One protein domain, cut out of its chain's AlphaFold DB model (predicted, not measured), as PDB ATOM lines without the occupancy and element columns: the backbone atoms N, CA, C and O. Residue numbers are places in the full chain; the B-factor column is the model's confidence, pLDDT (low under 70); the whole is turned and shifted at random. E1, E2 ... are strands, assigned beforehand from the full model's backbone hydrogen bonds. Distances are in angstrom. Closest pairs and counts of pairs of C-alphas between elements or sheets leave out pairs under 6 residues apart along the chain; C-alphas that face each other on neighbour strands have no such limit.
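Overview. This is residues 552 to 674 of the 674 residues of an uncharacterized protein of Tannerella sp. oral taxon 808 (UniProt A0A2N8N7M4). Picture one long single-layered sheet of ten strands, E1 to E10, zigzagging side by side like a ribbon, twisted, with no other named element packed on it. From E10 at its far edge a long winding loop leads away, with residues 651 to 658 sticking out, and returns as a small separate hairpin, E11 and E12. The printed part has 123 residues with no named helix and twelve named strands, E1 to E12 in chain order; the large sheet has the order E1 E2 E3 E4 E5 E6 E7 E8 E9 E10, and both sheets are antiparallel. The class is all strand, though under half of the residues, 58 of 123, are in named elements. The whole is only just extended, close to loose, with a radius of gyration of the C-alphas of 20.8 A, and spans 60 by 46 by 29 A.

Arrangement. Start at residues 552 to 553, which form a short antiparallel pairing with residues 556 to 557 of E1, the edge strand of residues 556 to 559. E2, residues 562 to 565, makes a hairpin with E1, and N 557 and O 564 are 2.8 A apart, within hydrogen-bond range. Next comes E3, residues 568 to 570, in a hairpin with E2, where N 565 and O 568 are 2.8 A apart. E4, residues 576 to 579, forms a hairpin with E3, with N 569 and O 577 at 2.9 A. E5, residues 584 to 589, continues as a hairpin with E4, at 177 degrees between directions, with N 578 and O 586 at 2.8 A. Look on to E6, residues 592 to 597, in a hairpin with E5, with N 587 and O 594 at 2.8 A; C-alphas 586 and 595 face each other at 4.2 A. E7, residues 601 to 606, forms a hairpin with E6, with N 595 and O 603 at 2.8 A. E8, residues 610 to 614, makes one with E7, with N 604 and O 612 at 2.8 A. E9, residues 619 to 625, makes one with E8, with N 613 and O 620 at 2.8 A. E10, residues 636 to 642, is the other edge strand and forms a hairpin with E9, with N 638 and O 623 at 2.8 A. Together E1 to E10 are a meander, each strand the antiparallel neighbour of the one before. E11, residues 662 to 664, is apart from E10, and it forms a hairpin with E12, residues 671 to 673, with N 672 and O 663 at 2.9 A.

Along the chain. Find C-alpha 556 at (-61.215, 64.991, -2.688), where E1 begins. Among the longer strands, E5 runs 16.8 A from first to last C-alpha, E6 16.9 A, E7 15.8 A and E9 15.8 A. E10 runs 17.3 A, from C-alpha 636 at (-91.045, 30.916, -0.525) to C-alpha 642 at (-75.047, 25.015, -3.319). E12 ends at C-alpha 673, at (-82.259, 24.374, 18.816).

Size, cuts and confidence. The two C-alphas farthest apart are those of Gly 560 and Gly 656, 62.0 A. From edge to edge of the large sheet the strands' lines turn by 66 degrees. The links from E1 through to E9 are tight, those from E9 to E10 and from E11 to E12 are short, and the link from E10 to E11, residues 643 to 661, is long. Residues 651 to 658 and 665 to 670 stand free. The printed part has no cut and ends at Glu 674, the chain's last residue. The mean pLDDT of the printed part is 83.6, and in this model residues 645 to 656 are under 70.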
ATOM      1  N   GLN A 552     -60.543  71.559  -5.038       71.12
ATOM      2  CA  GLN A 552     -59.850  70.483  -4.334       71.12
ATOM      3  C   GLN A 552     -59.889  70.788  -2.835       71.12
ATOM      4  O   GLN A 552     -59.363  71.808  -2.394       71.12
ATOM      5  N   VAL A 553     -60.499  69.902  -2.049       73.50
ATOM      6  CA  VAL A 553     -60.498  69.987  -0.582       73.50
ATOM      7  C   VAL A 553     -59.795  68.739  -0.058       73.50
ATOM      8  O   VAL A 553     -60.362  67.649  -0.009       73.50
ATOM      9  N   GLY A 554     -58.510  68.887   0.272       80.12
ATOM     10  CA  GLY A 554     -57.649  67.761   0.634       80.12
ATOM     11  C   GLY A 554     -57.499  66.746  -0.510       80.12
ATOM     12  O   GLY A 554     -57.135  67.104  -1.629       80.12
ATOM     13  N   GLY A 555     -57.767  65.468  -0.218       81.25
ATOM     14  CA  GLY A 555     -57.707  64.362  -1.185       81.25
ATOM     15  C   GLY A 555     -58.964  64.173  -2.048       81.25
ATOM     16  O   GLY A 555     -59.037  63.184  -2.774       81.25
ATOM     17  N   PHE A 556     -59.947  65.076  -1.960       85.75
ATOM     18  CA  PHE A 556     -61.215  64.991  -2.688       85.75
ATOM     19  C   PHE A 556     -61.356  66.108  -3.725       85.75
ATOM     20  O   PHE A 556     -60.912  67.238  -3.509       85.75
ATOM     21  N   THR A 557     -62.003  65.795  -4.846       86.00
ATOM     22  CA  THR A 557     -62.288  66.719  -5.951       86.00
ATOM     23  C   THR A 557     -63.739  66.582  -6.394       86.00
ATOM     24  O   THR A 557     -64.267  65.473  -6.460       86.00
ATOM     25  N   ILE A 558     -64.378  67.699  -6.750       85.62
ATOM     26  CA  ILE A 558     -65.662  67.672  -7.461       85.62
ATOM     27  C   ILE A 558     -65.384  67.525  -8.960       85.62
ATOM     28  O   ILE A 558     -64.829  68.434  -9.579       85.62
ATOM     29  N   ASN A 559     -65.766  66.387  -9.541       80.19
ATOM     30  CA  ASN A 559     -65.598  66.092 -10.964       80.19
ATOM     31  C   ASN A 559     -66.925  65.608 -11.562       80.19
ATOM     32  O   ASN A 559     -67.501  64.632 -11.086       80.19
ATOM     33  N   GLY A 560     -67.441  66.311 -12.577       78.69
ATOM     34  CA  GLY A 560     -68.701  65.945 -13.236       78.69
ATOM     35  C   GLY A 560     -69.906  65.882 -12.287       78.69
ATOM     36  O   GLY A 560     -70.793  65.058 -12.478       78.69
ATOM     37  N   GLY A 561     -69.910  66.702 -11.226       80.38
ATOM     38  CA  GLY A 561     -70.933  66.691 -10.174       80.38
ATOM     39  C   GLY A 561     -70.761  65.602  -9.107       80.38
ATOM     40  O   GLY A 561     -71.524  65.586  -8.149       80.38
ATOM     41  N   ARG A 562     -69.763  64.718  -9.228       86.12
ATOM     42  CA  ARG A 562     -69.438  63.673  -8.244       86.12
ATOM     43  C   ARG A 562     -68.382  64.179  -7.264       86.12
ATOM     44  O   ARG A 562     -67.480  64.914  -7.671       86.12
ATOM     45  N   LEU A 563     -68.459  63.765  -6.000       88.88
ATOM     46  CA  LEU A 563     -67.363  63.940  -5.044       88.88
ATOM     47  C   LEU A 563     -66.445  62.717  -5.141       88.88
ATOM     48  O   LEU A 563     -66.804  61.625  -4.707       88.88
ATOM     49  N   VAL A 564     -65.264  62.914  -5.722       88.94
ATOM     50  CA  VAL A 564     -64.318  61.846  -6.059       88.94
ATOM     51  C   VAL A 564     -63.063  61.967  -5.199       88.94
ATOM     52  O   VAL A 564     -62.439  63.024  -5.136       88.94
ATOM     53  N   GLY A 565     -62.671  60.871  -4.556       89.25
ATOM     54  CA  GLY A 565     -61.354  60.667  -3.953       89.25
ATOM     55  C   GLY A 565     -60.681  59.422  -4.537       89.25
ATOM     56  O   GLY A 565     -61.295  58.675  -5.297       89.25
ATOM     57  N   SER A 566     -59.428  59.144  -4.162       89.50
ATOM     58  CA  SER A 566     -58.658  58.009  -4.717       89.50
ATOM     59  C   SER A 566     -59.365  56.649  -4.602       89.50
ATOM     60  O   SER A 566     -59.159  55.763  -5.427       89.50
ATOM     61  N   TYR A 567     -60.208  56.491  -3.581       91.19
ATOM     62  CA  TYR A 567     -60.834  55.231  -3.171       91.19
ATOM     63  C   TYR A 567     -62.336  55.371  -2.882       91.19
ATOM     64  O   TYR A 567     -62.957  54.445  -2.363       91.19
ATOM     65  N   LEU A 568     -62.907  56.534  -3.199       90.81
ATOM     66  CA  LEU A 568     -64.283  56.901  -2.892       90.81
ATOM     67  C   LEU A 568     -64.890  57.631  -4.081       90.81
ATOM     68  O   LEU A 568     -64.274  58.553  -4.613       90.81
ATOM     69  N   ASP A 569     -66.110  57.274  -4.441       92.81
ATOM     70  CA  ASP A 569     -66.899  58.033  -5.395       92.81
ATOM     71  C   ASP A 569     -68.332  58.197  -4.885       92.81
ATOM     72  O   ASP A 569     -69.046  57.211  -4.698       92.81
ATOM     73  N   LEU A 570     -68.733  59.442  -4.616       92.19
ATOM     74  CA  LEU A 570     -70.098  59.804  -4.240       92.19
ATOM     75  C   LEU A 570     -70.786  60.463  -5.426       92.19
ATOM     76  O   LEU A 570     -70.453  61.583  -5.829       92.19
ATOM     77  N   SER A 571     -71.796  59.776  -5.943       91.19
ATOM     78  CA  SER A 571     -72.587  60.246  -7.067       91.19
ATOM     79  C   SER A 571     -73.860  60.963  -6.605       91.19
ATOM     80  O   SER A 571     -74.514  60.510  -5.665       91.19
ATOM     81  N   PRO A 572     -74.296  62.026  -7.308       88.31
ATOM     82  CA  PRO A 572     -75.553  62.720  -7.006       88.31
ATOM     83  C   PRO A 572     -76.807  61.845  -7.093       88.31
ATOM     84  O   PRO A 572     -77.834  62.181  -6.516       88.31
ATOM     85  N   ASN A 573     -76.738  60.725  -7.815       88.81
ATOM     86  CA  ASN A 573     -77.829  59.758  -7.941       88.81
ATOM     87  C   ASN A 573     -77.929  58.785  -6.744       88.81
ATOM     88  O   ASN A 573     -78.686  57.821  -6.815       88.81
ATOM     89  N   GLY A 574     -77.163  59.010  -5.669       87.00
ATOM     90  CA  GLY A 574     -77.194  58.202  -4.445       87.00
ATOM     91  C   GLY A 574     -76.291  56.965  -4.459       87.00
ATOM     92  O   GLY A 574     -76.301  56.212  -3.490       87.00
ATOM     93  N   LEU A 575     -75.507  56.745  -5.523       92.75
ATOM     94  CA  LEU A 575     -74.497  55.685  -5.565       92.75
ATOM     95  C   LEU A 575     -73.242  56.098  -4.782       92.75
ATOM     96  O   LEU A 575     -72.669  57.162  -5.033       92.75
ATOM     97  N   ILE A 576     -72.787  55.220  -3.887       95.12
ATOM     98  CA  ILE A 576     -71.489  55.316  -3.213       95.12
ATOM     99  C   ILE A 576     -70.638  54.129  -3.652       95.12
ATOM    100  O   ILE A 576     -70.997  52.980  -3.393       95.12
ATOM    101  N   GLU A 577     -69.500  54.404  -4.282       93.19
ATOM    102  CA  GLU A 577     -68.509  53.390  -4.633       93.19
ATOM    103  C   GLU A 577     -67.294  53.517  -3.719       93.19
ATOM    104  O   GLU A 577     -66.650  54.565  -3.635       93.19
ATOM    105  N   LEU A 578     -66.948  52.421  -3.059       93.19
ATOM    106  CA  LEU A 578     -65.737  52.277  -2.266       93.19
ATOM    107  C   LEU A 578     -64.796  51.329  -2.990       93.19
ATOM    108  O   LEU A 578     -65.209  50.260  -3.436       93.19
ATOM    109  N   ARG A 579     -63.521  51.697  -3.084       91.50
ATOM    110  CA  ARG A 579     -62.471  50.867  -3.679       91.50
ATOM    111  C   ARG A 579     -61.307  50.767  -2.711       91.50
ATOM    112  O   ARG A 579     -60.898  51.767  -2.148       91.50
ATOM    113  N   THR A 580     -60.731  49.590  -2.531       88.38
ATOM    114  CA  THR A 580     -59.445  49.463  -1.831       88.38
ATOM    115  C   THR A 580     -58.299  49.372  -2.839       88.38
ATOM    116  O   THR A 580     -58.527  48.943  -3.975       88.38
ATOM    117  N   PRO A 581     -57.051  49.696  -2.445       84.12
ATOM    118  CA  PRO A 581     -55.879  49.509  -3.307       84.12
ATOM    119  C   PRO A 581     -55.740  48.079  -3.857       84.12
ATOM    120  O   PRO A 581     -55.190  47.874  -4.932       84.12
ATOM    121  N   ASN A 582     -56.284  47.090  -3.140       82.56
ATOM    122  CA  ASN A 582     -56.183  45.666  -3.465       82.56
ATOM    123  C   ASN A 582     -57.339  45.161  -4.353       82.56
ATOM    124  O   ASN A 582     -57.569  43.953  -4.436       82.56
ATOM    125  N   GLY A 583     -58.102  46.064  -4.980       80.94
ATOM    126  CA  GLY A 583     -59.157  45.710  -5.935       80.94
ATOM    127  C   GLY A 583     -60.419  45.120  -5.303       80.94
ATOM    128  O   GLY A 583     -61.154  44.396  -5.971       80.94
ATOM    129  N   MET A 584     -60.675  45.388  -4.019       89.25
ATOM    130  CA  MET A 584     -61.987  45.120  -3.418       89.25
ATOM    131  C   MET A 584     -62.882  46.332  -3.632       89.25
ATOM    132  O   MET A 584     -62.430  47.461  -3.431       89.25
ATOM    133  N   THR A 585     -64.136  46.104  -3.999       91.12
ATOM    134  CA  THR A 585     -65.116  47.163  -4.230       91.12
ATOM    135  C   THR A 585     -66.347  46.953  -3.367       91.12
ATOM    136  O   THR A 585     -66.770  45.816  -3.179       91.12
ATOM    137  N   ALA A 586     -66.952  48.030  -2.879       92.31
ATOM    138  CA  ALA A 586     -68.278  47.984  -2.278       92.31
ATOM    139  C   ALA A 586     -69.139  49.099  -2.867       92.31
ATOM    140  O   ALA A 586     -68.773  50.269  -2.794       92.31
ATOM    141  N   ASN A 587     -70.270  48.714  -3.447       92.88
ATOM    142  CA  ASN A 587     -71.242  49.627  -4.020       92.88
ATOM    143  C   ASN A 587     -72.456  49.673  -3.104       92.88
ATOM    144  O   ASN A 587     -73.040  48.631  -2.797       92.88
ATOM    145  N   ILE A 588     -72.833  50.875  -2.684       93.62
ATOM    146  CA  ILE A 588     -74.044  51.133  -1.911       93.62
ATOM    147  C   ILE A 588     -74.971  51.958  -2.792       93.62
ATOM    148  O   ILE A 588     -74.578  53.002  -3.313       93.62
ATOM    149  N   SER A 589     -76.195  51.478  -2.975       92.56
ATOM    150  CA  SER A 589     -77.219  52.138  -3.781       92.56
ATOM    151  C   SER A 589     -78.601  51.914  -3.172       92.56
ATOM    152  O   SER A 589     -78.746  51.140  -2.226       92.56
ATOM    153  N   GLY A 590     -79.633  52.528  -3.755       88.25
ATOM    154  CA  GLY A 590     -81.021  52.256  -3.368       88.25
ATOM    155  C   GLY A 590     -81.424  50.776  -3.479       88.25
ATOM    156  O   GLY A 590     -82.306  50.347  -2.749       88.25
ATOM    157  N   ALA A 591     -80.752  49.985  -4.325       87.88
ATOM    158  CA  ALA A 591     -81.005  48.547  -4.460       87.88
ATOM    159  C   ALA A 591     -80.356  47.698  -3.345       87.88
ATOM    160  O   ALA A 591     -80.681  46.522  -3.193       87.88
ATOM    161  N   GLY A 592     -79.427  48.270  -2.571       91.38
ATOM    162  CA  GLY A 592     -78.710  47.584  -1.497       91.38
ATOM    163  C   GLY A 592     -77.189  47.722  -1.580       91.38
ATOM    164  O   GLY A 592     -76.657  48.664  -2.175       91.38
ATOM    165  N   ILE A 593     -76.487  46.779  -0.949       93.88
ATOM    166  CA  ILE A 593     -75.030  46.750  -0.793       93.88
ATOM    167  C   ILE A 593     -74.470  45.542  -1.541       93.88
ATOM    168  O   ILE A 593     -74.859  44.407  -1.279       93.88
ATOM    169  N   ASN A 594     -73.508  45.778  -2.429       91.94
ATOM    170  CA  ASN A 594     -72.760  44.725  -3.107       91.94
ATOM    171  C   ASN A 594     -71.263  44.922  -2.860       91.94
ATOM    172  O   ASN A 594     -70.685  45.913  -3.309       91.94
ATOM    173  N   ALA A 595     -70.645  43.984  -2.151       92.62
ATOM    174  CA  ALA A 595     -69.211  43.938  -1.927       92.62
ATOM    175  C   ALA A 595     -68.579  42.822  -2.764       92.62
ATOM    176  O   ALA A 595     -68.943  41.653  -2.647       92.62
ATOM    177  N   ASN A 596     -67.582  43.175  -3.569       90.06
ATOM    178  CA  ASN A 596     -66.860  42.264  -4.443       90.06
ATOM    179  C   ASN A 596     -65.369  42.277  -4.095       90.06
ATOM    180  O   ASN A 596     -64.738  43.331  -3.998       90.06
ATOM    181  N   LYS A 597     -64.790  41.091  -3.918       84.88
ATOM    182  CA  LYS A 597     -63.347  40.901  -3.797       84.88
ATOM    183  C   LYS A 597     -62.801  40.318  -5.099       84.88
ATOM    184  O   LYS A 597     -63.259  39.263  -5.544       84.88
ATOM    185  N   SER A 598     -61.741  40.940  -5.626       71.12
ATOM    186  CA  SER A 598     -60.913  40.378  -6.700       71.12
ATOM    187  C   SER A 598     -60.592  38.900  -6.419       71.12
ATOM    188  O   SER A 598     -59.994  38.570  -5.390       71.12
ATOM    189  N   GLY A 599     -61.087  38.006  -7.282       70.62
ATOM    190  CA  GLY A 599     -61.102  36.553  -7.060       70.62
ATOM    191  C   GLY A 599     -62.494  35.902  -7.028       70.62
ATOM    192  O   GLY A 599     -62.573  34.695  -6.807       70.62
ATOM    193  N   GLY A 600     -63.572  36.661  -7.266       78.38
ATOM    194  CA  GLY A 600     -64.916  36.114  -7.514       78.38
ATOM    195  C   GLY A 600     -65.725  35.799  -6.255       78.38
ATOM    196  O   GLY A 600     -66.600  34.941  -6.284       78.38
ATOM    197  N   ARG A 601     -65.418  36.468  -5.134       87.12
ATOM    198  CA  ARG A 601     -66.235  36.406  -3.912       87.12
ATOM    199  C   ARG A 601     -67.107  37.649  -3.824       87.12
ATOM    200  O   ARG A 601     -66.573  38.759  -3.787       87.12
ATOM    201  N   ILE A 602     -68.417  37.450  -3.775       90.19
ATOM    202  CA  ILE A 602     -69.424  38.507  -3.816       90.19
ATOM    203  C   ILE A 602     -70.348  38.345  -2.614       90.19
ATOM    204  O   ILE A 602     -70.959  37.293  -2.438       90.19
ATOM    205  N   ALA A 603     -70.448  39.386  -1.796       92.44
ATOM    206  CA  ALA A 603     -71.429  39.489  -0.726       92.44
ATOM    207  C   ALA A 603     -72.470  40.537  -1.121       92.44
ATOM    208  O   ALA A 603     -72.125  41.695  -1.356       92.44
ATOM    209  N   THR A 604     -73.731  40.131  -1.181       92.50
ATOM    210  CA  THR A 604     -74.836  40.995  -1.588       92.50
ATOM    211  C   THR A 604     -75.893  41.032  -0.496       92.50
ATOM    212  O   THR A 604     -76.350  39.992  -0.028       92.50
ATOM    213  N   LEU A 605     -76.306  42.238  -0.127       93.50
ATOM    214  CA  LEU A 605     -77.572  42.516   0.536       93.50
ATOM    215  C   LEU A 605     -78.390  43.334  -0.454       93.50
ATOM    216  O   LEU A 605     -78.045  44.482  -0.721       93.50
ATOM    217  N   ASN A 606     -79.434  42.749  -1.017       90.88
ATOM    218  CA  ASN A 606     -80.252  43.396  -2.030       90.88
ATOM    219  C   ASN A 606     -81.727  43.284  -1.646       90.88
ATOM    220  O   ASN A 606     -82.161  42.264  -1.111       90.88
ATOM    221  N   VAL A 607     -82.474  44.361  -1.876       86.19
ATOM    222  CA  VAL A 607     -83.891  44.442  -1.491       86.19
ATOM    223  C   VAL A 607     -84.776  43.488  -2.292       86.19
ATOM    224  O   VAL A 607     -85.764  43.000  -1.755       86.19
ATOM    225  N   ASP A 608     -84.390  43.178  -3.529       84.38
ATOM    226  CA  ASP A 608     -85.132  42.304  -4.434       84.38
ATOM    227  C   ASP A 608     -84.690  40.842  -4.286       84.38
ATOM    228  O   ASP A 608     -85.516  39.937  -4.271       84.38
ATOM    229  N   THR A 609     -83.382  40.588  -4.147       83.94
ATOM    230  CA  THR A 609     -82.831  39.218  -4.171       83.94
ATOM    231  C   THR A 609     -82.429  38.668  -2.799       83.94
ATOM    232  O   THR A 609     -81.927  37.547  -2.710       83.94
ATOM    233  N   GLY A 610     -82.590  39.439  -1.722       89.94
ATOM    234  CA  GLY A 610     -82.222  39.040  -0.361       89.94
ATOM    235  C   GLY A 610     -80.717  39.091  -0.069       89.94
ATOM    236  O   GLY A 610     -79.974  39.924  -0.597       89.94
ATOM    237  N   ILE A 611     -80.261  38.206   0.820       94.25
ATOM    238  CA  ILE A 611     -78.869  38.129   1.283       94.25
ATOM    239  C   ILE A 611     -78.179  36.973   0.571       94.25
ATOM    240  O   ILE A 611     -78.651  35.840   0.622       94.25
ATOM    241  N   SER A 612     -77.028  37.220  -0.045       92.94
ATOM    242  CA  SER A 612     -76.212  36.154  -0.620       92.94
ATOM    243  C   SER A 612     -74.722  36.363  -0.404       92.94
ATOM    244  O   SER A 612     -74.209  37.479  -0.355       92.94
ATOM    245  N   TYR A 613     -74.022  35.243  -0.299       91.88
ATOM    246  CA  TYR A 613     -72.582  35.151  -0.375       91.88
ATOM    247  C   TYR A 613     -72.230  34.094  -1.420       91.88
ATOM    248  O   TYR A 613     -72.552  32.913  -1.277       91.88
ATOM    249  N   VAL A 614     -71.597  34.541  -2.496       89.44
ATOM    250  CA  VAL A 614     -71.298  33.737  -3.680       89.44
ATOM    251  C   VAL A 614     -69.790  33.696  -3.881       89.44
ATOM    252  O   VAL A 614     -69.111  34.719  -3.792       89.44
ATOM    253  N   THR A 615     -69.259  32.511  -4.154       86.31
ATOM    254  CA  THR A 615     -67.902  32.304  -4.671       86.31
ATOM    255  C   THR A 615     -67.987  31.713  -6.083       86.31
ATOM    256  O   THR A 615     -69.077  31.439  -6.580       86.31
ATOM    257  N   ASN A 616     -66.852  31.462  -6.741       81.75
ATOM    258  CA  ASN A 616     -66.848  30.834  -8.071       81.75
ATOM    259  C   ASN A 616     -67.499  29.435  -8.105       81.75
ATOM    260  O   ASN A 616     -67.878  28.977  -9.179       81.75
ATOM    261  N   SER A 617     -67.594  28.739  -6.967       81.44
ATOM    262  CA  SER A 617     -68.094  27.358  -6.893       81.44
ATOM    263  C   SER A 617     -69.180  27.130  -5.845       81.44
ATOM    264  O   SER A 617     -69.874  26.121  -5.916       81.44
ATOM    265  N   GLU A 618     -69.341  28.036  -4.880       85.38
ATOM    266  CA  GLU A 618     -70.230  27.867  -3.729       85.38
ATOM    267  C   GLU A 618     -71.208  29.037  -3.636       85.38
ATOM    268  O   GLU A 618     -70.889  30.179  -3.973       85.38
ATOM    269  N   THR A 619     -72.418  28.775  -3.158       88.00
ATOM    270  CA  THR A 619     -73.418  29.815  -2.907       88.00
ATOM    271  C   THR A 619     -74.123  29.538  -1.599       88.00
ATOM    272  O   THR A 619     -74.629  28.437  -1.395       88.00
ATOM    273  N   PHE A 620     -74.187  30.561  -0.756       91.00
ATOM    274  CA  PHE A 620     -75.094  30.632   0.375       91.00
ATOM    275  C   PHE A 620     -76.029  31.822   0.167       91.00
ATOM    276  O   PHE A 620     -75.554  32.947   0.028       91.00
ATOM    277  N   SER A 621     -77.341  31.605   0.127       91.88
ATOM    278  CA  SER A 621     -78.302  32.702   0.028       91.88
ATOM    279  C   SER A 621     -79.558  32.462   0.847       91.88
ATOM    280  O   SER A 621     -80.018  31.330   0.988       91.88
ATOM    281  N   VAL A 622     -80.119  33.560   1.340       92.12
ATOM    282  CA  VAL A 622     -81.435  33.640   1.961       92.12
ATOM    283  C   VAL A 622     -82.241  34.658   1.166       92.12
ATOM    284  O   VAL A 622     -81.900  35.842   1.145       92.12
ATOM    285  N   SER A 623     -83.285  34.195   0.491       91.25
ATOM    286  CA  SER A 623     -84.150  35.023  -0.354       91.25
ATOM    287  C   SER A 623     -85.615  34.645  -0.163       91.25
ATOM    288  O   SER A 623     -85.920  33.568   0.346       91.25
ATOM    289  N   ILE A 624     -86.523  35.532  -0.566       89.44
ATOM    290  CA  ILE A 624     -87.942  35.211  -0.715       89.44
ATOM    291  C   ILE A 624     -88.231  35.295  -2.202       89.44
ATOM    292  O   ILE A 624     -88.214  36.385  -2.759       89.44
ATOM    293  N   ASP A 625     -88.405  34.146  -2.843       87.06
ATOM    294  CA  ASP A 625     -88.546  34.079  -4.297       87.06
ATOM    295  C   ASP A 625     -89.402  32.876  -4.707       87.06
ATOM    296  O   ASP A 625     -89.647  31.958  -3.914       87.06
ATOM    297  N   HIS A 626     -89.873  32.886  -5.945       87.94
ATOM    298  CA  HIS A 626     -90.549  31.760  -6.572       87.94
ATOM    299  C   HIS A 626     -89.534  30.656  -6.952       87.94
ATOM    300  O   HIS A 626     -88.325  30.895  -7.035       87.94
ATOM    301  N   ILE A 627     -89.992  29.408  -7.089       84.19
ATOM    302  CA  ILE A 627     -89.138  28.274  -7.470       84.19
ATOM    303  C   ILE A 627     -89.224  28.090  -8.987       84.19
ATOM    304  O   ILE A 627     -90.302  27.862  -9.523       84.19
ATOM    305  N   ASP A 628     -88.084  28.147  -9.680       81.69
ATOM    306  CA  ASP A 628     -88.030  27.985 -11.137       81.69
ATOM    307  C   ASP A 628     -88.696  26.674 -11.597       81.69
ATOM    308  O   ASP A 628     -88.237  25.576 -11.274       81.69
ATOM    309  N   GLY A 629     -89.755  26.795 -12.405       81.88
ATOM    310  CA  GLY A 629     -90.491  25.661 -12.973       81.88
ATOM    311  C   GLY A 629     -91.610  25.100 -12.089       81.88
ATOM    312  O   GLY A 629     -92.236  24.117 -12.486       81.88
ATOM    313  N   ASP A 630     -91.879  25.708 -10.932       83.06
ATOM    314  CA  ASP A 630     -93.023  25.374 -10.084       83.06
ATOM    315  C   ASP A 630     -94.316  26.004 -10.653       83.06
ATOM    316  O   ASP A 630     -94.327  27.192 -10.977       83.06
ATOM    317  N   PRO A 631     -95.417  25.251 -10.839       82.38
ATOM    318  CA  PRO A 631     -96.694  25.829 -11.258       82.38
ATOM    319  C   PRO A 631     -97.354  26.756 -10.215       82.38
ATOM    320  O   PRO A 631     -98.313  27.445 -10.573       82.38
ATOM    321  N   ASP A 632     -96.906  26.774  -8.952       82.38
ATOM    322  CA  ASP A 632     -97.485  27.611  -7.888       82.38
ATOM    323  C   ASP A 632     -96.919  29.047  -7.858       82.38
ATOM    324  O   ASP A 632     -95.725  29.248  -7.717       82.38
ATOM    325  N   TRP A 633     -97.762  30.081  -7.895       79.31
ATOM    326  CA  TRP A 633     -97.336  31.492  -7.971       79.31
ATOM    327  C   TRP A 633     -96.769  32.072  -6.661       79.31
ATOM    328  O   TRP A 633     -96.340  33.229  -6.643       79.31
ATOM    329  N   HIS A 634     -96.786  31.321  -5.558       85.62
ATOM    330  CA  HIS A 634     -96.293  31.799  -4.267       85.62
ATOM    331  C   HIS A 634     -94.761  31.949  -4.242       85.62
ATOM    332  O   HIS A 634     -94.013  31.187  -4.859       85.62
ATOM    333  N   SER A 635     -94.284  32.935  -3.476       86.25
ATOM    334  CA  SER A 635     -92.870  33.070  -3.111       86.25
ATOM    335  C   SER A 635     -92.594  32.357  -1.790       86.25
ATOM    336  O   SER A 635     -93.371  32.465  -0.839       86.25
ATOM    337  N   TYR A 636     -91.456  31.675  -1.703       85.00
ATOM    338  CA  TYR A 636     -91.045  30.916  -0.525       85.00
ATOM    339  C   TYR A 636     -89.785  31.513   0.087       85.00
ATOM    340  O   TYR A 636     -88.937  32.050  -0.624       85.00
ATOM    341  N   ILE A 637     -89.627  31.371   1.406       86.31
ATOM    342  CA  ILE A 637     -88.338  31.608   2.059       86.31
ATOM    343  C   ILE A 637     -87.392  30.494   1.608       86.31
ATOM    344  O   ILE A 637     -87.585  29.324   1.931       86.31
ATOM    345  N   GLN A 638     -86.370  30.862   0.848       87.38
ATOM    346  CA  GLN A 638     -85.398  29.947   0.275       87.38
ATOM    347  C   GLN A 638     -84.056  30.128   0.983       87.38
ATOM    348  O   GLN A 638     -83.422  31.177   0.867       87.38
ATOM    349  N   LEU A 639     -83.598  29.084   1.679       88.56
ATOM    350  CA  LEU A 639     -82.212  28.959   2.130       88.56
ATOM    351  C   LEU A 639     -81.473  28.051   1.146       88.56
ATOM    352  O   LEU A 639     -81.655  26.833   1.149       88.56
ATOM    353  N   LYS A 640     -80.656  28.640   0.272       87.00
ATOM    354  CA  LYS A 640     -79.887  27.903  -0.740       87.00
ATOM    355  C   LYS A 640     -78.445  27.762  -0.278       87.00
ATOM    356  O   LYS A 640     -77.751  28.758  -0.101       87.00
ATOM    357  N   ALA A 641     -77.985  26.522  -0.149       87.06
ATOM    358  CA  ALA A 641     -76.578  26.186   0.034       87.06
ATOM    359  C   ALA A 641     -76.148  25.230  -1.092       87.06
ATOM    360  O   ALA A 641     -76.497  24.051  -1.086       87.06
ATOM    361  N   LYS A 642     -75.441  25.750  -2.102       83.75
ATOM    362  CA  LYS A 642     -75.047  25.015  -3.319       83.75
ATOM    363  C   LYS A 642     -73.526  24.944  -3.440       83.75
ATOM    364  O   LYS A 642     -72.833  25.870  -3.033       83.75
ATOM    365  N   GLY A 643     -73.022  23.854  -4.025       78.44
ATOM    366  CA  GLY A 643     -71.584  23.646  -4.243       78.44
ATOM    367  C   GLY A 643     -70.826  23.164  -3.004       78.44
ATOM    368  O   GLY A 643     -69.602  23.199  -2.991       78.44
ATOM    369  N   LEU A 644     -71.548  22.713  -1.974       72.12
ATOM    370  CA  LEU A 644     -70.960  22.176  -0.752       72.12
ATOM    371  C   LEU A 644     -70.118  20.917  -1.049       72.12
ATOM    372  O   LEU A 644     -70.511  20.109  -1.898       72.12
ATOM    373  N   PRO A 645     -68.990  20.705  -0.349       68.94
ATOM    374  CA  PRO A 645     -68.187  19.497  -0.511       68.94
ATOM    375  C   PRO A 645     -68.985  18.240  -0.131       68.94
ATOM    376  O   PRO A 645     -69.860  18.280   0.733       68.94
ATOM    377  N   HIS A 646     -68.619  17.091  -0.717       62.56
ATOM    378  CA  HIS A 646     -69.245  15.774  -0.479       62.56
ATOM    379  C   HIS A 646     -69.285  15.361   1.016       62.56
ATOM    380  O   HIS A 646     -70.009  14.442   1.394       62.56
ATOM    381  N   LYS A 647     -68.527  16.045   1.887       62.12
ATOM    382  CA  LYS A 647     -68.671  16.008   3.349       62.12
ATOM    383  C   LYS A 647     -68.720  17.436   3.900       62.12
ATOM    384  O   LYS A 647     -67.682  18.077   4.007       62.12
ATOM    385  N   ASN A 648     -69.909  17.895   4.286       59.09
ATOM    386  CA  ASN A 648     -70.120  19.161   4.991       59.09
ATOM    387  C   ASN A 648     -70.568  18.897   6.442       59.09
ATOM    388  O   ASN A 648     -71.591  19.398   6.897       59.09
ATOM    389  N   HIS A 649     -69.841  18.017   7.139       64.06
ATOM    390  CA  HIS A 649     -70.004  17.765   8.571       64.06
ATOM    391  C   HIS A 649     -68.710  18.133   9.301       64.06
ATOM    392  O   HIS A 649     -67.627  18.052   8.719       64.06
ATOM    393  N   ILE A 650     -68.814  18.504  10.578       62.12
ATOM    394  CA  ILE A 650     -67.666  18.696  11.475       62.12
ATOM    395  C   ILE A 650     -67.016  17.317  11.682       62.12
ATOM    396  O   ILE A 650     -67.429  16.545  12.544       62.12
ATOM    397  N   SER A 651     -66.070  16.930  10.822       55.97
ATOM    398  CA  SER A 651     -65.424  15.618  10.898       55.97
ATOM    399  C   SER A 651     -64.283  15.650  11.916       55.97
ATOM    400  O   SER A 651     -63.253  16.265  11.655       55.97
ATOM    401  N   ALA A 652     -64.477  14.957  13.041       55.34
ATOM    402  CA  ALA A 652     -63.465  14.595  14.040       55.34
ATOM    403  C   ALA A 652     -62.666  15.765  14.652       55.34
ATOM    404  O   ALA A 652     -61.473  15.927  14.410       55.34
ATOM    405  N   MET A 653     -63.314  16.538  15.524       60.25
ATOM    406  CA  MET A 653     -62.611  17.337  16.533       60.25
ATOM    407  C   MET A 653     -62.452  16.498  17.813       60.25
ATOM    408  O   MET A 653     -63.359  15.757  18.191       60.25
ATOM    409  N   TRP A 654     -61.277  16.542  18.448       59.34
ATOM    410  CA  TRP A 654     -61.054  15.912  19.755       59.34
ATOM    411  C   TRP A 654     -61.788  16.713  20.838       59.34
ATOM    412  O   TRP A 654     -61.465  17.875  21.070       59.34
ATOM    413  N   GLY A 655     -62.756  16.080  21.502       66.50
ATOM    414  CA  GLY A 655     -63.633  16.701  22.500       66.50
ATOM    415  C   GLY A 655     -65.079  16.243  22.302       66.50
ATOM    416  O   GLY A 655     -65.479  15.922  21.188       66.50
ATOM    417  N   GLY A 656     -65.863  16.134  23.376       66.38
ATOM    418  CA  GLY A 656     -67.292  15.831  23.262       66.38
ATOM    419  C   GLY A 656     -68.014  17.011  22.615       66.38
ATOM    420  O   GLY A 656     -68.006  18.106  23.173       66.38
ATOM    421  N   HIS A 657     -68.599  16.803  21.439       74.50
ATOM    422  CA  HIS A 657     -69.390  17.815  20.744       74.50
ATOM    423  C   HIS A 657     -70.849  17.370  20.698       74.50
ATOM    424  O   HIS A 657     -71.138  16.232  20.324       74.50
ATOM    425  N   GLU A 658     -71.754  18.267  21.079       72.38
ATOM    426  CA  GLU A 658     -73.197  18.042  21.044       72.38
ATOM    427  C   GLU A 658     -73.773  18.574  19.731       72.38
ATOM    428  O   GLU A 658     -73.498  19.705  19.320       72.38
ATOM    429  N   PHE A 659     -74.573  17.745  19.068       76.00
ATOM    430  CA  PHE A 659     -75.310  18.113  17.866       76.00
ATOM    431  C   PHE A 659     -76.790  18.201  18.226       76.00
ATOM    432  O   PHE A 659     -77.319  17.281  18.843       76.00
ATOM    433  N   HIS A 660     -77.423  19.300  17.827       78.19
ATOM    434  CA  HIS A 660     -78.814  19.615  18.140       78.19
ATOM    435  C   HIS A 660     -79.643  19.645  16.854       78.19
ATOM    436  O   HIS A 660     -79.128  19.973  15.777       78.19
ATOM    437  N   ASN A 661     -80.926  19.321  16.968       81.56
ATOM    438  CA  ASN A 661     -81.891  19.516  15.898       81.56
ATOM    439  C   ASN A 661     -82.286  20.995  15.845       81.56
ATOM    440  O   ASN A 661     -82.501  21.637  16.872       81.56
ATOM    441  N   VAL A 662     -82.398  21.549  14.637       83.31
ATOM    442  CA  VAL A 662     -82.962  22.892  14.449       83.31
ATOM    443  C   VAL A 662     -84.474  22.756  14.298       83.31
ATOM    444  O   VAL A 662     -84.945  22.069  13.391       83.31
ATOM    445  N   VAL A 663     -85.227  23.427  15.169       83.00
ATOM    446  CA  VAL A 663     -86.698  23.467  15.161       83.00
ATOM    447  C   VAL A 663     -87.206  24.859  14.787       83.00
ATOM    448  O   VAL A 663     -86.542  25.863  15.046       83.00
ATOM    449  N   ILE A 664     -88.391  24.938  14.170       84.62
ATOM    450  CA  ILE A 664     -89.041  26.204  13.784       84.62
ATOM    451  C   ILE A 664     -90.418  26.287  14.442       84.62
ATOM    452  O   ILE A 664     -91.262  25.415  14.231       84.62
ATOM    453  N   ASP A 665     -90.672  27.367  15.183       84.19
ATOM    454  CA  ASP A 665     -92.027  27.716  15.612       84.19
ATOM    455  C   ASP A 665     -92.795  28.316  14.427       84.19
ATOM    456  O   ASP A 665     -92.547  29.443  13.998       84.19
ATOM    457  N   THR A 666     -93.760  27.564  13.901       84.94
ATOM    458  CA  THR A 666     -94.560  27.964  12.733       84.94
ATOM    459  C   THR A 666     -95.496  29.147  12.995       84.94
ATOM    460  O   THR A 666     -96.001  29.733  12.039       84.94
ATOM    461  N   ARG A 667     -95.726  29.537  14.257       85.06
ATOM    462  CA  ARG A 667     -96.544  30.708  14.607       85.06
ATOM    463  C   ARG A 667     -95.726  31.994  14.648       85.06
ATOM    464  O   ARG A 667     -96.213  33.021  14.182       85.06
ATOM    465  N   THR A 668     -94.535  31.963  15.245       86.56
ATOM    466  CA  THR A 668     -93.691  33.163  15.423       86.56
ATOM    467  C   THR A 668     -92.612  33.310  14.354       86.56
ATOM    468  O   THR A 668     -92.100  34.410  14.160       86.56
ATOM    469  N   GLY A 669     -92.260  32.225  13.661       81.19
ATOM    470  CA  GLY A 669     -91.157  32.182  12.702       81.19
ATOM    471  C   GLY A 669     -89.768  32.140  13.350       81.19
ATOM    472  O   GLY A 669     -88.770  32.256  12.641       81.19
ATOM    473  N   LEU A 670     -89.674  31.987  14.677       80.94
ATOM    474  CA  LEU A 670     -88.397  31.895  15.384       80.94
ATOM    475  C   LEU A 670     -87.757  30.512  15.188       80.94
ATOM    476  O   LEU A 670     -88.422  29.479  15.301       80.94
ATOM    477  N   MET A 671     -86.449  30.503  14.927       84.25
ATOM    478  CA  MET A 671     -85.628  29.290  14.912       84.25
ATOM    479  C   MET A 671     -85.093  28.999  16.318       84.25
ATOM    480  O   MET A 671     -84.526  29.883  16.963       84.25
ATOM    481  N   GLY A 672     -85.260  27.758  16.773       79.50
ATOM    482  CA  GLY A 672     -84.710  27.222  18.018       79.50
ATOM    483  C   GLY A 672     -83.794  26.020  17.768       79.50
ATOM    484  O   GLY A 672     -83.708  25.512  16.649       79.50
ATOM    485  N   TRP A 673     -83.109  25.567  18.816       83.19
ATOM    486  CA  TRP A 673     -82.259  24.374  18.816       83.19
ATOM    487  C   TRP A 673     -82.643  23.490  20.007       83.19
ATOM    488  O   TRP A 673     -82.889  24.024  21.092       83.19
ATOM    489  N   GLU A 674     -82.741  22.177  19.785       75.44
ATOM    490  CA  GLU A 674     -83.066  21.162  20.803       75.44
ATOM    491  C   GLU A 674     -82.198  19.908  20.709       75.44
ATOM    492  O   GLU A 674     -81.766  19.551  19.584       75.44
TER     493      GLU A 674